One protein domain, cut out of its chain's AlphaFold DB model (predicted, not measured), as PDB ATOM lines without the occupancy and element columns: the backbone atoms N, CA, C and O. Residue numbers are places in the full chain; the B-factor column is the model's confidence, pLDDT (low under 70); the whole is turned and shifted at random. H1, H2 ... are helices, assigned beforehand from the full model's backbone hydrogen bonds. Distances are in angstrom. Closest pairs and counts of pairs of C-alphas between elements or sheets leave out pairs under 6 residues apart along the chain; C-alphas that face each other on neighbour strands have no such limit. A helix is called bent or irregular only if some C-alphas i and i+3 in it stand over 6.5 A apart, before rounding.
ATOM      1  N   GLN A 625     -84.440  -2.665   4.480       75.94
ATOM      2  CA  GLN A 625     -83.552  -2.826   5.642       75.94
ATOM      3  C   GLN A 625     -82.304  -3.688   5.374       75.94
ATOM      4  O   GLN A 625     -81.222  -3.392   5.878       75.94
ATOM      5  N   ALA A 626     -82.439  -4.768   4.597       72.62
ATOM      6  CA  ALA A 626     -81.321  -5.642   4.244       72.62
ATOM      7  C   ALA A 626     -80.396  -4.966   3.222       72.62
ATOM      8  O   ALA A 626     -79.181  -5.129   3.294       72.62
ATOM      9  N   PHE A 627     -80.958  -4.152   2.324       73.12
ATOM     10  CA  PHE A 627     -80.176  -3.304   1.431       73.12
ATOM     11  C   PHE A 627     -79.444  -2.204   2.190       73.12
ATOM     12  O   PHE A 627     -78.244  -2.057   2.009       73.12
ATOM     13  N   GLU A 628     -80.133  -1.471   3.060       81.44
ATOM     14  CA  GLU A 628     -79.520  -0.448   3.906       81.44
ATOM     15  C   GLU A 628     -78.374  -1.043   4.716       81.44
ATOM     16  O   GLU A 628     -77.307  -0.448   4.795       81.44
ATOM     17  N   GLN A 629     -78.555  -2.251   5.261       85.62
ATOM     18  CA  GLN A 629     -77.501  -2.980   5.960       85.62
ATOM     19  C   GLN A 629     -76.338  -3.381   5.046       85.62
ATOM     20  O   GLN A 629     -75.188  -3.242   5.457       85.62
ATOM     21  N   ALA A 630     -76.611  -3.896   3.847       82.38
ATOM     22  CA  ALA A 630     -75.563  -4.292   2.913       82.38
ATOM     23  C   ALA A 630     -74.787  -3.069   2.403       82.38
ATOM     24  O   ALA A 630     -73.569  -3.033   2.521       82.38
ATOM     25  N   LEU A 631     -75.488  -2.037   1.925       84.88
ATOM     26  CA  LEU A 631     -74.891  -0.785   1.469       84.88
ATOM     27  C   LEU A 631     -74.112  -0.105   2.597       84.88
ATOM     28  O   LEU A 631     -73.008   0.366   2.358       84.88
ATOM     29  N   PHE A 632     -74.642  -0.096   3.823       88.38
ATOM     30  CA  PHE A 632     -73.907   0.374   4.996       88.38
ATOM     31  C   PHE A 632     -72.569  -0.354   5.147       88.38
ATOM     32  O   PHE A 632     -71.556   0.309   5.321       88.38
ATOM     33  N   LEU A 633     -72.542  -1.691   5.068       87.88
ATOM     34  CA  LEU A 633     -71.301  -2.461   5.209       87.88
ATOM     35  C   LEU A 633     -70.319  -2.185   4.069       87.88
ATOM     36  O   LEU A 633     -69.134  -2.021   4.346       87.88
ATOM     37  N   GLU A 634     -70.801  -2.098   2.827       87.00
ATOM     38  CA  GLU A 634     -69.955  -1.798   1.667       87.00
ATOM     39  C   GLU A 634     -69.358  -0.391   1.756       87.00
ATOM     40  O   GLU A 634     -68.145  -0.228   1.659       87.00
ATOM     41  N   LEU A 635     -70.187   0.631   2.003       89.88
ATOM     42  CA  LEU A 635     -69.718   2.013   2.125       89.88
ATOM     43  C   LEU A 635     -68.829   2.200   3.359       89.88
ATOM     44  O   LEU A 635     -67.843   2.925   3.292       89.88
ATOM     45  N   ASN A 636     -69.131   1.516   4.465       91.31
ATOM     46  CA  ASN A 636     -68.273   1.503   5.646       91.31
ATOM     47  C   ASN A 636     -66.911   0.868   5.348       91.31
ATOM     48  O   ASN A 636     -65.890   1.431   5.712       91.31
ATOM     49  N   GLY A 637     -66.876  -0.287   4.678       87.88
ATOM     50  CA  GLY A 637     -65.618  -0.930   4.294       87.88
ATOM     51  C   GLY A 637     -64.800  -0.069   3.333       87.88
ATOM     52  O   GLY A 637     -63.586   0.019   3.472       87.88
ATOM     53  N   LEU A 638     -65.473   0.613   2.407       88.56
ATOM     54  CA  LEU A 638     -64.845   1.493   1.428       88.56
ATOM     55  C   LEU A 638     -64.247   2.756   2.069       88.56
ATOM     56  O   LEU A 638     -63.128   3.136   1.749       88.56
ATOM     57  N   VAL A 639     -64.974   3.393   2.991       90.88
ATOM     58  CA  VAL A 639     -64.567   4.664   3.616       90.88
ATOM     59  C   VAL A 639     -63.685   4.449   4.851       90.88
ATOM     60  O   VAL A 639     -62.759   5.212   5.101       90.88
ATOM     61  N   CYS A 640     -63.945   3.410   5.641       90.75
ATOM     62  CA  CYS A 640     -63.240   3.142   6.898       90.75
ATOM     63  C   CYS A 640     -62.236   1.984   6.802       90.75
ATOM     64  O   CYS A 640     -61.668   1.588   7.818       90.75
ATOM     65  N   GLY A 641     -61.981   1.454   5.603       83.75
ATOM     66  CA  GLY A 641     -61.042   0.353   5.361       83.75
ATOM     67  C   GLY A 641     -59.555   0.712   5.479       83.75
ATOM     68  O   GLY A 641     -58.720  -0.179   5.361       83.75
ATOM     69  N   GLY A 642     -59.215   1.984   5.721       79.81
ATOM     70  CA  GLY A 642     -57.827   2.458   5.801       79.81
ATOM     71  C   GLY A 642     -57.193   2.794   4.448       79.81
ATOM     72  O   GLY A 642     -55.974   2.906   4.363       79.81
ATOM     73  N   ASP A 643     -58.010   2.949   3.406       83.69
ATOM     74  CA  ASP A 643     -57.576   3.407   2.088       83.69
ATOM     75  C   ASP A 643     -57.080   4.870   2.173       83.69
ATOM     76  O   ASP A 643     -57.803   5.713   2.721       83.69
ATOM     77  N   PRO A 644     -55.866   5.201   1.685       83.12
ATOM     78  CA  PRO A 644     -55.371   6.580   1.681       83.12
ATOM     79  C   PRO A 644     -56.270   7.538   0.882       83.12
ATOM     80  O   PRO A 644     -56.349   8.720   1.220       83.12
ATOM     81  N   ASP A 645     -57.002   7.030  -0.113       88.50
ATOM     82  CA  ASP A 645     -57.898   7.810  -0.967       88.50
ATOM     83  C   ASP A 645     -59.336   7.870  -0.431       88.50
ATOM     84  O   ASP A 645     -60.215   8.479  -1.052       88.50
ATOM     85  N   ALA A 646     -59.595   7.300   0.755       91.19
ATOM     86  CA  ALA A 646     -60.923   7.257   1.371       91.19
ATOM     87  C   ALA A 646     -61.580   8.640   1.501       91.19
ATOM     88  O   ALA A 646     -62.807   8.737   1.469       91.19
ATOM     89  N   ALA A 647     -60.793   9.715   1.620       91.19
ATOM     90  CA  ALA A 647     -61.312  11.078   1.671       91.19
ATOM     91  C   ALA A 647     -61.967  11.506   0.346       91.19
ATOM     92  O   ALA A 647     -63.068  12.059   0.370       91.19
ATOM     93  N   TYR A 648     -61.343  11.215  -0.802       92.81
ATOM     94  CA  TYR A 648     -61.914  11.527  -2.119       92.81
ATOM     95  C   TYR A 648     -63.134  10.665  -2.408       92.81
ATOM     96  O   TYR A 648     -64.171  11.179  -2.825       92.81
ATOM     97  N   ILE A 649     -63.042   9.368  -2.093       94.12
ATOM     98  CA  ILE A 649     -64.174   8.451  -2.226       94.12
ATOM     99  C   ILE A 649     -65.350   8.957  -1.385       94.12
ATOM    100  O   ILE A 649     -66.472   9.049  -1.879       94.12
ATOM    101  N   LEU A 650     -65.106   9.339  -0.127       94.06
ATOM    102  CA  LEU A 650     -66.149   9.857   0.751       94.06
ATOM    103  C   LEU A 650     -66.779  11.146   0.216       94.06
ATOM    104  O   LEU A 650     -68.002  11.262   0.256       94.06
ATOM    105  N   ARG A 651     -65.983  12.095  -0.288       92.19
ATOM    106  CA  ARG A 651     -66.508  13.329  -0.897       92.19
ATOM    107  C   ARG A 651     -67.430  13.020  -2.071       92.19
ATOM    108  O   ARG A 651     -68.578  13.456  -2.045       92.19
ATOM    109  N   GLY A 652     -67.000  12.157  -2.991       89.56
ATOM    110  CA  GLY A 652     -67.848  11.706  -4.098       89.56
ATOM    111  C   GLY A 652     -69.133  11.017  -3.617       89.56
ATOM    112  O   GLY A 652     -70.226  11.286  -4.118       89.56
ATOM    113  N   LEU A 653     -69.058  10.181  -2.574       92.00
ATOM    114  CA  LEU A 653     -70.238   9.538  -1.977       92.00
ATOM    115  C   LEU A 653     -71.189  10.531  -1.283       92.00
ATOM    116  O   LEU A 653     -72.401  10.287  -1.250       92.00
ATOM    117  N   ILE A 654     -70.664  11.612  -0.698       89.88
ATOM    118  CA  ILE A 654     -71.448  12.692  -0.085       89.88
ATOM    119  C   ILE A 654     -72.165  13.487  -1.175       89.88
ATOM    120  O   ILE A 654     -73.388  13.625  -1.109       89.88
ATOM    121  N   GLU A 655     -71.423  13.975  -2.168       87.00
ATOM    122  CA  GLU A 655     -71.930  14.817  -3.257       87.00
ATOM    123  C   GLU A 655     -73.052  14.122  -4.028       87.00
ATOM    124  O   GLU A 655     -74.111  14.705  -4.262       87.00
ATOM    125  N   ASN A 656     -72.882  12.828  -4.302       84.31
ATOM    126  CA  ASN A 656     -73.851  12.029  -5.047       84.31
ATOM    127  C   ASN A 656     -74.948  11.392  -4.169       84.31
ATOM    128  O   ASN A 656     -75.692  10.514  -4.619       84.31
ATOM    129  N   GLY A 657     -75.044  11.775  -2.888       84.69
ATOM    130  CA  GLY A 657     -76.095  11.315  -1.972       84.69
ATOM    131  C   GLY A 657     -76.057   9.814  -1.648       84.69
ATOM    132  O   GLY A 657     -77.053   9.244  -1.193       84.69
ATOM    133  N   ARG A 658     -74.921   9.141  -1.865       86.38
ATOM    134  CA  ARG A 658     -74.763   7.696  -1.619       86.38
ATOM    135  C   ARG A 658     -74.719   7.352  -0.142       86.38
ATOM    136  O   ARG A 658     -75.273   6.326   0.243       86.38
ATOM    137  N   ILE A 659     -74.167   8.239   0.686       88.69
ATOM    138  CA  ILE A 659     -74.240   8.101   2.146       88.69
ATOM    139  C   ILE A 659     -75.704   8.112   2.603       88.69
ATOM    140  O   ILE A 659     -76.126   7.195   3.306       88.69
ATOM    141  N   ALA A 660     -76.506   9.072   2.123       84.88
ATOM    142  CA  ALA A 660     -77.934   9.182   2.443       84.88
ATOM    143  C   ALA A 660     -78.753   7.952   2.000       84.88
ATOM    144  O   ALA A 660     -79.739   7.589   2.641       84.88
ATOM    145  N   ALA A 661     -78.327   7.259   0.940       80.19
ATOM    146  CA  ALA A 661     -78.998   6.059   0.442       80.19
ATOM    147  C   ALA A 661     -78.937   4.850   1.402       80.19
ATOM    148  O   ALA A 661     -79.602   3.848   1.139       80.19
ATOM    149  N   THR A 662     -78.181   4.934   2.507       83.31
ATOM    150  CA  THR A 662     -78.165   3.920   3.581       83.31
ATOM    151  C   THR A 662     -79.367   4.001   4.534       83.31
ATOM    152  O   THR A 662     -79.461   3.186   5.453       83.31
ATOM    153  N   GLY A 663     -80.297   4.941   4.319       84.44
ATOM    154  CA  GLY A 663     -81.588   5.017   5.012       84.44
ATOM    155  C   GLY A 663     -81.469   5.082   6.536       84.44
ATOM    156  O   GLY A 663     -80.791   5.958   7.072       84.44
ATOM    157  N   ALA A 664     -82.078   4.138   7.261       85.06
ATOM    158  CA  ALA A 664     -82.050   4.122   8.729       85.06
ATOM    159  C   ALA A 664     -80.638   3.938   9.325       85.06
ATOM    160  O   ALA A 664     -80.448   4.035  10.537       85.06
ATOM    161  N   LYS A 665     -79.632   3.639   8.494       88.25
ATOM    162  CA  LYS A 665     -78.232   3.478   8.907       88.25
ATOM    163  C   LYS A 665     -77.349   4.678   8.594       88.25
ATOM    164  O   LYS A 665     -76.171   4.617   8.941       88.25
ATOM    165  N   VAL A 666     -77.895   5.754   8.020       89.94
ATOM    166  CA  VAL A 666     -77.141   6.990   7.748       89.94
ATOM    167  C   VAL A 666     -76.483   7.500   9.019       89.94
ATOM    168  O   VAL A 666     -75.274   7.703   9.027       89.94
ATOM    169  N   ASP A 667     -77.238   7.612  10.115       89.75
ATOM    170  CA  ASP A 667     -76.700   8.087  11.392       89.75
ATOM    171  C   ASP A 667     -75.594   7.178  11.918       89.75
ATOM    172  O   ASP A 667     -74.570   7.658  12.393       89.75
ATOM    173  N   ASN A 668     -75.749   5.858  11.789       90.88
ATOM    174  CA  ASN A 668     -74.717   4.911  12.203       90.88
ATOM    175  C   ASN A 668     -73.444   5.067  11.366       90.88
ATOM    176  O   ASN A 668     -72.353   5.036  11.926       90.88
ATOM    177  N   LEU A 669     -73.574   5.247  10.046       90.31
ATOM    178  CA  LEU A 669     -72.434   5.421   9.144       90.31
ATOM    179  C   LEU A 669     -71.737   6.750   9.403       90.31
ATOM    180  O   LEU A 669     -70.526   6.779   9.579       90.31
ATOM    181  N   VAL A 670     -72.502   7.838   9.492       92.06
ATOM    182  CA  VAL A 670     -71.976   9.174   9.777       92.06
ATOM    183  C   VAL A 670     -71.305   9.207  11.147       92.06
ATOM    184  O   VAL A 670     -70.190   9.705  11.250       92.06
ATOM    185  N   ASN A 671     -71.921   8.642  12.189       91.88
ATOM    186  CA  ASN A 671     -71.315   8.585  13.520       91.88
ATOM    187  C   ASN A 671     -70.047   7.728  13.539       91.88
ATOM    188  O   ASN A 671     -69.117   8.056  14.267       91.88
ATOM    189  N   LEU A 672     -69.988   6.656  12.745       92.19
ATOM    190  CA  LEU A 672     -68.791   5.825  12.616       92.19
ATOM    191  C   LEU A 672     -67.674   6.579  11.880       92.19
ATOM    192  O   LEU A 672     -66.548   6.591  12.365       92.19
ATOM    193  N   ILE A 673     -67.991   7.283  10.787       92.31
ATOM    194  CA  ILE A 673     -67.048   8.141  10.048       92.31
ATOM    195  C   ILE A 673     -66.540   9.296  10.924       92.31
ATOM    196  O   ILE A 673     -65.363   9.647  10.871       92.31
ATOM    197  N   LEU A 674     -67.416   9.891  11.739       91.81
ATOM    198  CA  LEU A 674     -67.082  10.980  12.662       91.81
ATOM    199  C   LEU A 674     -66.425  10.497  13.972       91.81
ATOM    200  O   LEU A 674     -66.005  11.330  14.777       91.81
ATOM    201  N   ASP A 675     -66.307   9.184  14.188       90.38
ATOM    202  CA  ASP A 675     -65.567   8.580  15.298       90.38
ATOM    203  C   ASP A 675     -64.135   8.267  14.844       90.38
ATOM    204  O   ASP A 675     -63.846   7.201  14.294       90.38
ATOM    205  N   GLY A 676     -63.212   9.199  15.105       79.00
ATOM    206  CA  GLY A 676     -61.805   9.079  14.704       79.00
ATOM    207  C   GLY A 676     -61.052   7.875  15.280       79.00
ATOM    208  O   GLY A 676     -59.962   7.566  14.818       79.00
ATOM    209  N   LYS A 677     -61.617   7.146  16.255       84.88
ATOM    210  CA  LYS A 677     -61.041   5.869  16.717       84.88
ATOM    211  C   LYS A 677     -61.476   4.671  15.873       84.88
ATOM    212  O   LYS A 677     -60.834   3.627  15.945       84.88
ATOM    213  N   LYS A 678     -62.584   4.790  15.138       86.56
ATOM    214  CA  LYS A 678     -63.201   3.695  14.375       86.56
ATOM    215  C   LYS A 678     -63.059   3.846  12.868       86.56
ATOM    216  O   LYS A 678     -63.090   2.831  12.179       86.56
ATOM    217  N   CYS A 679     -62.903   5.068  12.364       90.25
ATOM    218  CA  CYS A 679     -62.740   5.325  10.939       90.25
ATOM    219  C   CYS A 679     -61.462   6.134  10.667       90.25
ATOM    220  O   CYS A 679     -61.418   7.319  11.007       90.25
ATOM    221  N   PRO A 680     -60.441   5.538  10.023       89.50
ATOM    222  CA  PRO A 680     -59.186   6.226   9.711       89.50
ATOM    223  C   PRO A 680     -59.354   7.489   8.852       89.50
ATOM    224  O   PRO A 680     -58.575   8.427   8.985       89.50
ATOM    225  N   VAL A 681     -60.393   7.556   8.006       91.81
ATOM    226  CA  VAL A 681     -60.643   8.723   7.141       91.81
ATOM    227  C   VAL A 681     -60.874  10.012   7.930       91.81
ATOM    228  O   VAL A 681     -60.675  11.090   7.382       91.81
ATOM    229  N   PHE A 682     -61.289   9.923   9.203       91.44
ATOM    230  CA  PHE A 682     -61.647  11.072  10.038       91.44
ATOM    231  C   PHE A 682     -60.555  12.149  10.084       91.44
ATOM    232  O   PHE A 682     -60.863  13.349  10.101       91.44
ATOM    233  N   ASP A 683     -59.295  11.711  10.091       87.69
ATOM    234  CA  ASP A 683     -58.120  12.580  10.154       87.69
ATOM    235  C   ASP A 683     -57.844  13.294   8.820       87.69
ATOM    236  O   ASP A 683     -57.221  14.355   8.809       87.69
ATOM    237  N   LEU A 684     -58.365  12.768   7.707       87.31
ATOM    238  CA  LEU A 684     -58.263  13.351   6.365       87.31
ATOM    239  C   LEU A 684     -59.418  14.319   6.042       87.31
ATOM    240  O   LEU A 684     -59.379  15.017   5.027       87.31
ATOM    241  N   LEU A 685     -60.453  14.375   6.888       88.25
ATOM    242  CA  LEU A 685     -61.642  15.194   6.646       88.25
ATOM    243  C   LEU A 685     -61.400  16.671   6.949       88.25
ATOM    244  O   LEU A 685     -61.044  17.057   8.069       88.25
ATOM    245  N   THR A 686     -61.734  17.518   5.981       88.00
ATOM    246  CA  THR A 686     -61.790  18.968   6.173       88.00
ATOM    247  C   THR A 686     -62.969  19.355   7.078       88.00
ATOM    248  O   THR A 686     -63.927  18.591   7.246       88.00
ATOM    249  N   PRO A 687     -62.975  20.573   7.653       90.38
ATOM    250  CA  PRO A 687     -64.147  21.087   8.361       90.38
ATOM    251  C   PRO A 687     -65.419  21.095   7.497       90.38
ATOM    252  O   PRO A 687     -66.511  20.881   8.023       90.38
ATOM    253  N   ALA A 688     -65.279  21.305   6.182       87.88
ATOM    254  CA  ALA A 688     -66.385  21.242   5.230       87.88
ATOM    255  C   ALA A 688     -66.932  19.813   5.101       87.88
ATOM    256  O   ALA A 688     -68.143  19.631   5.222       87.88
ATOM    257  N   ASP A 689     -66.054  18.810   4.978       90.69
ATOM    258  CA  ASP A 689     -66.432  17.389   4.929       90.69
ATOM    259  C   ASP A 689     -67.202  16.986   6.200       90.69
ATOM    260  O   ASP A 689     -68.305  16.436   6.137       90.69
ATOM    261  N   LYS A 690     -66.673  17.348   7.381       92.50
ATOM    262  CA  LYS A 690     -67.320  17.077   8.680       92.50
ATOM    263  C   LYS A 690     -68.686  17.755   8.783       92.50
ATOM    264  O   LYS A 690     -69.641  17.152   9.273       92.50
ATOM    265  N   MET A 691     -68.804  18.992   8.305       91.38
ATOM    266  CA  MET A 691     -70.071  19.720   8.296       91.38
ATOM    267  C   MET A 691     -71.082  19.104   7.320       91.38
ATOM    268  O   MET A 691     -72.261  19.010   7.658       91.38
ATOM    269  N   ALA A 692     -70.644  18.664   6.137       89.38
ATOM    270  CA  ALA A 692     -71.492  17.982   5.162       89.38
ATOM    271  C   ALA A 692     -72.048  16.668   5.733       89.38
ATOM    272  O   ALA A 692     -73.257  16.445   5.695       89.38
ATOM    273  N   LEU A 693     -71.201  15.864   6.381       91.19
ATOM    274  CA  LEU A 693     -71.615  14.653   7.097       91.19
ATOM    275  C   LEU A 693     -72.624  14.948   8.213       91.19
ATOM    276  O   LEU A 693     -73.664  14.301   8.303       91.19
ATOM    277  N   GLN A 694     -72.366  15.968   9.035       89.62
ATOM    278  CA  GLN A 694     -73.295  16.377  10.093       89.62
ATOM    279  C   GLN A 694     -74.643  16.855   9.541       89.62
ATOM    280  O   GLN A 694     -75.673  16.633  10.177       89.62
ATOM    281  N   ARG A 695     -74.663  17.515   8.375       87.50
ATOM    282  CA  ARG A 695     -75.912  17.887   7.693       87.50
ATOM    283  C   ARG A 695     -76.666  16.654   7.211       87.50
ATOM    284  O   ARG A 695     -77.877  16.619   7.387       87.50
ATOM    285  N   LEU A 696     -75.971  15.653   6.668       85.50
ATOM    286  CA  LEU A 696     -76.586  14.392   6.243       85.50
ATOM    287  C   LEU A 696     -77.250  13.657   7.413       85.50
ATOM    288  O   LEU A 696     -78.400  13.262   7.278       85.50
ATOM    289  N   ALA A 697     -76.587  13.554   8.569       79.94
ATOM    290  CA  ALA A 697     -77.199  12.969   9.770       79.94
ATOM    291  C   ALA A 697     -78.416  13.780  10.260       79.94
ATOM    292  O   ALA A 697     -79.457  13.233  10.606       79.94
ATOM    293  N   LYS A 698     -78.337  15.119  10.233       75.38
ATOM    294  CA  LYS A 698     -79.449  15.988  10.667       75.38
ATOM    295  C   LYS A 698     -80.640  16.001   9.708       75.38
ATOM    296  O   LYS A 698     -81.760  16.223  10.154       75.38
ATOM    297  N   ALA A 699     -80.416  15.802   8.410       63.38
ATOM    298  CA  ALA A 699     -81.469  15.823   7.396       63.38
ATOM    299  C   ALA A 699     -82.404  14.600   7.465       63.38
ATOM    300  O   ALA A 699     -83.469  14.621   6.853       63.38
ATOM    301  N   VAL A 700     -82.024  13.548   8.201       55.00
ATOM    302  CA  VAL A 700     -82.704  12.242   8.206       55.00
ATOM    303  C   VAL A 700     -83.726  12.077   9.362       55.00
ATOM    304  O   VAL A 700     -84.323  11.016   9.498       55.00
TER     305      VAL A 700
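What this domain is: This is residues 625 to 700 of the 707 residues of an uncharacterized protein of Beijerinckiaceae bacterium (UniProt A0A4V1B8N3). Two of the longer helices, H1 and H5, lie on opposite sides of a compact domain, and H2 and H3 fill the space between them, with the short H4 set at one end. Seen along its length, the domain has H1, H2, H5 and H3 set round a four-cornered core, and where two of these helices touch, they cross at a steep tilt. The printed part has 76 residues with five named helices, in the order H1, H2, H3, H4, H5, and no named strand; its class is all helix. The whole is compact, with a radius of gyration of the C-alphas of 11.0 A, and rounded, with spans of 30 by 23 by 22 A.

Where its parts are: H1 is the first and longest helix, residues 625 to 640, and measures 21.2 A from C-alpha 625 at (-83.552, -2.826, 5.642) to C-alpha 640 at (-63.240, 3.142, 6.898). H2, residues 646 to 655, measures 14.1 A. H3, residues 660 to 673, measures 13.3 A; it is irregular, with C-alphas 661 and 664 9.0 A apart, and its line is a rough one. H4, residues 680 to 684, measures 7.9 A and is neither bent nor irregular, but only just: C-alphas 680 and 683 are 6.5 A apart. H5, residues 687 to 699, measures 18.1 A and ends with C-alpha 699 at (-81.469, 15.823, 7.396).

How they stand to each other: H1 and H2 are the hub, touching three other helices each. H1 touches H2 with residues 638 to 640 alone, and the closest C-alphas are those of Val 639 and Ala 646, 5.0 A apart. The two form a helical hairpin, running opposite ways at a steep tilt of 43 degrees. H1 touches H3 too, with the C-alphas of Glu 628 and Thr 662 closest at 4.6 A. These two run the same way at a steep tilt of 38 degrees, only just beyond shallow. H2 and H3 are close but not clearly touching: their closest C-alphas, those of Ile 654 and Ala 660, are 7.8 A apart. H3 touches H5, which touches it with residues 693 to 697 alone; the closest C-alphas are those of Asp 667 and Ala 697, 5.2 A apart, and the helices run opposite ways at a steep tilt of 46 degrees. H5 only just touches H2, with 3 pairs of C-alphas within 8 A, through its residues 689 to 693 alone; the C-alphas of Arg 651 and Asp 689 are closest at 7.1 A. The helix packing is mostly crossed: of the 4 pairs of helices that touch and have a tilt, 0 are at a shallow tilt. H4 only just touches H1, with 3 pairs of C-alphas within 8 A, those of Cys 640 and Pro 680 closest at 5.8 A. H4 also only just touches H2, again with 3 pairs, the closest C-alphas being those of Ala 646 and Val 681 at 6.0 A. H1 and H5 are apart. Every O i to N i+4 pair is within hydrogen-bond range in H1, H2 and H5; in H3 5 of 10 are, and in H4 0 of 1, beside 1 of 2 O i to N i+3 pairs.

The domain as a whole: The two C-alphas farthest apart, those of Ala 626 and Pro 687, are 32.0 A from each other. The printed part has no cut. The links H1 to H2, H2 to H3 and H4 to H5 are tight, and the link H3 to H4, of 6 residues, is short. The mean pLDDT of the printed part is 86.7, and residues 699 to 700 are under 70.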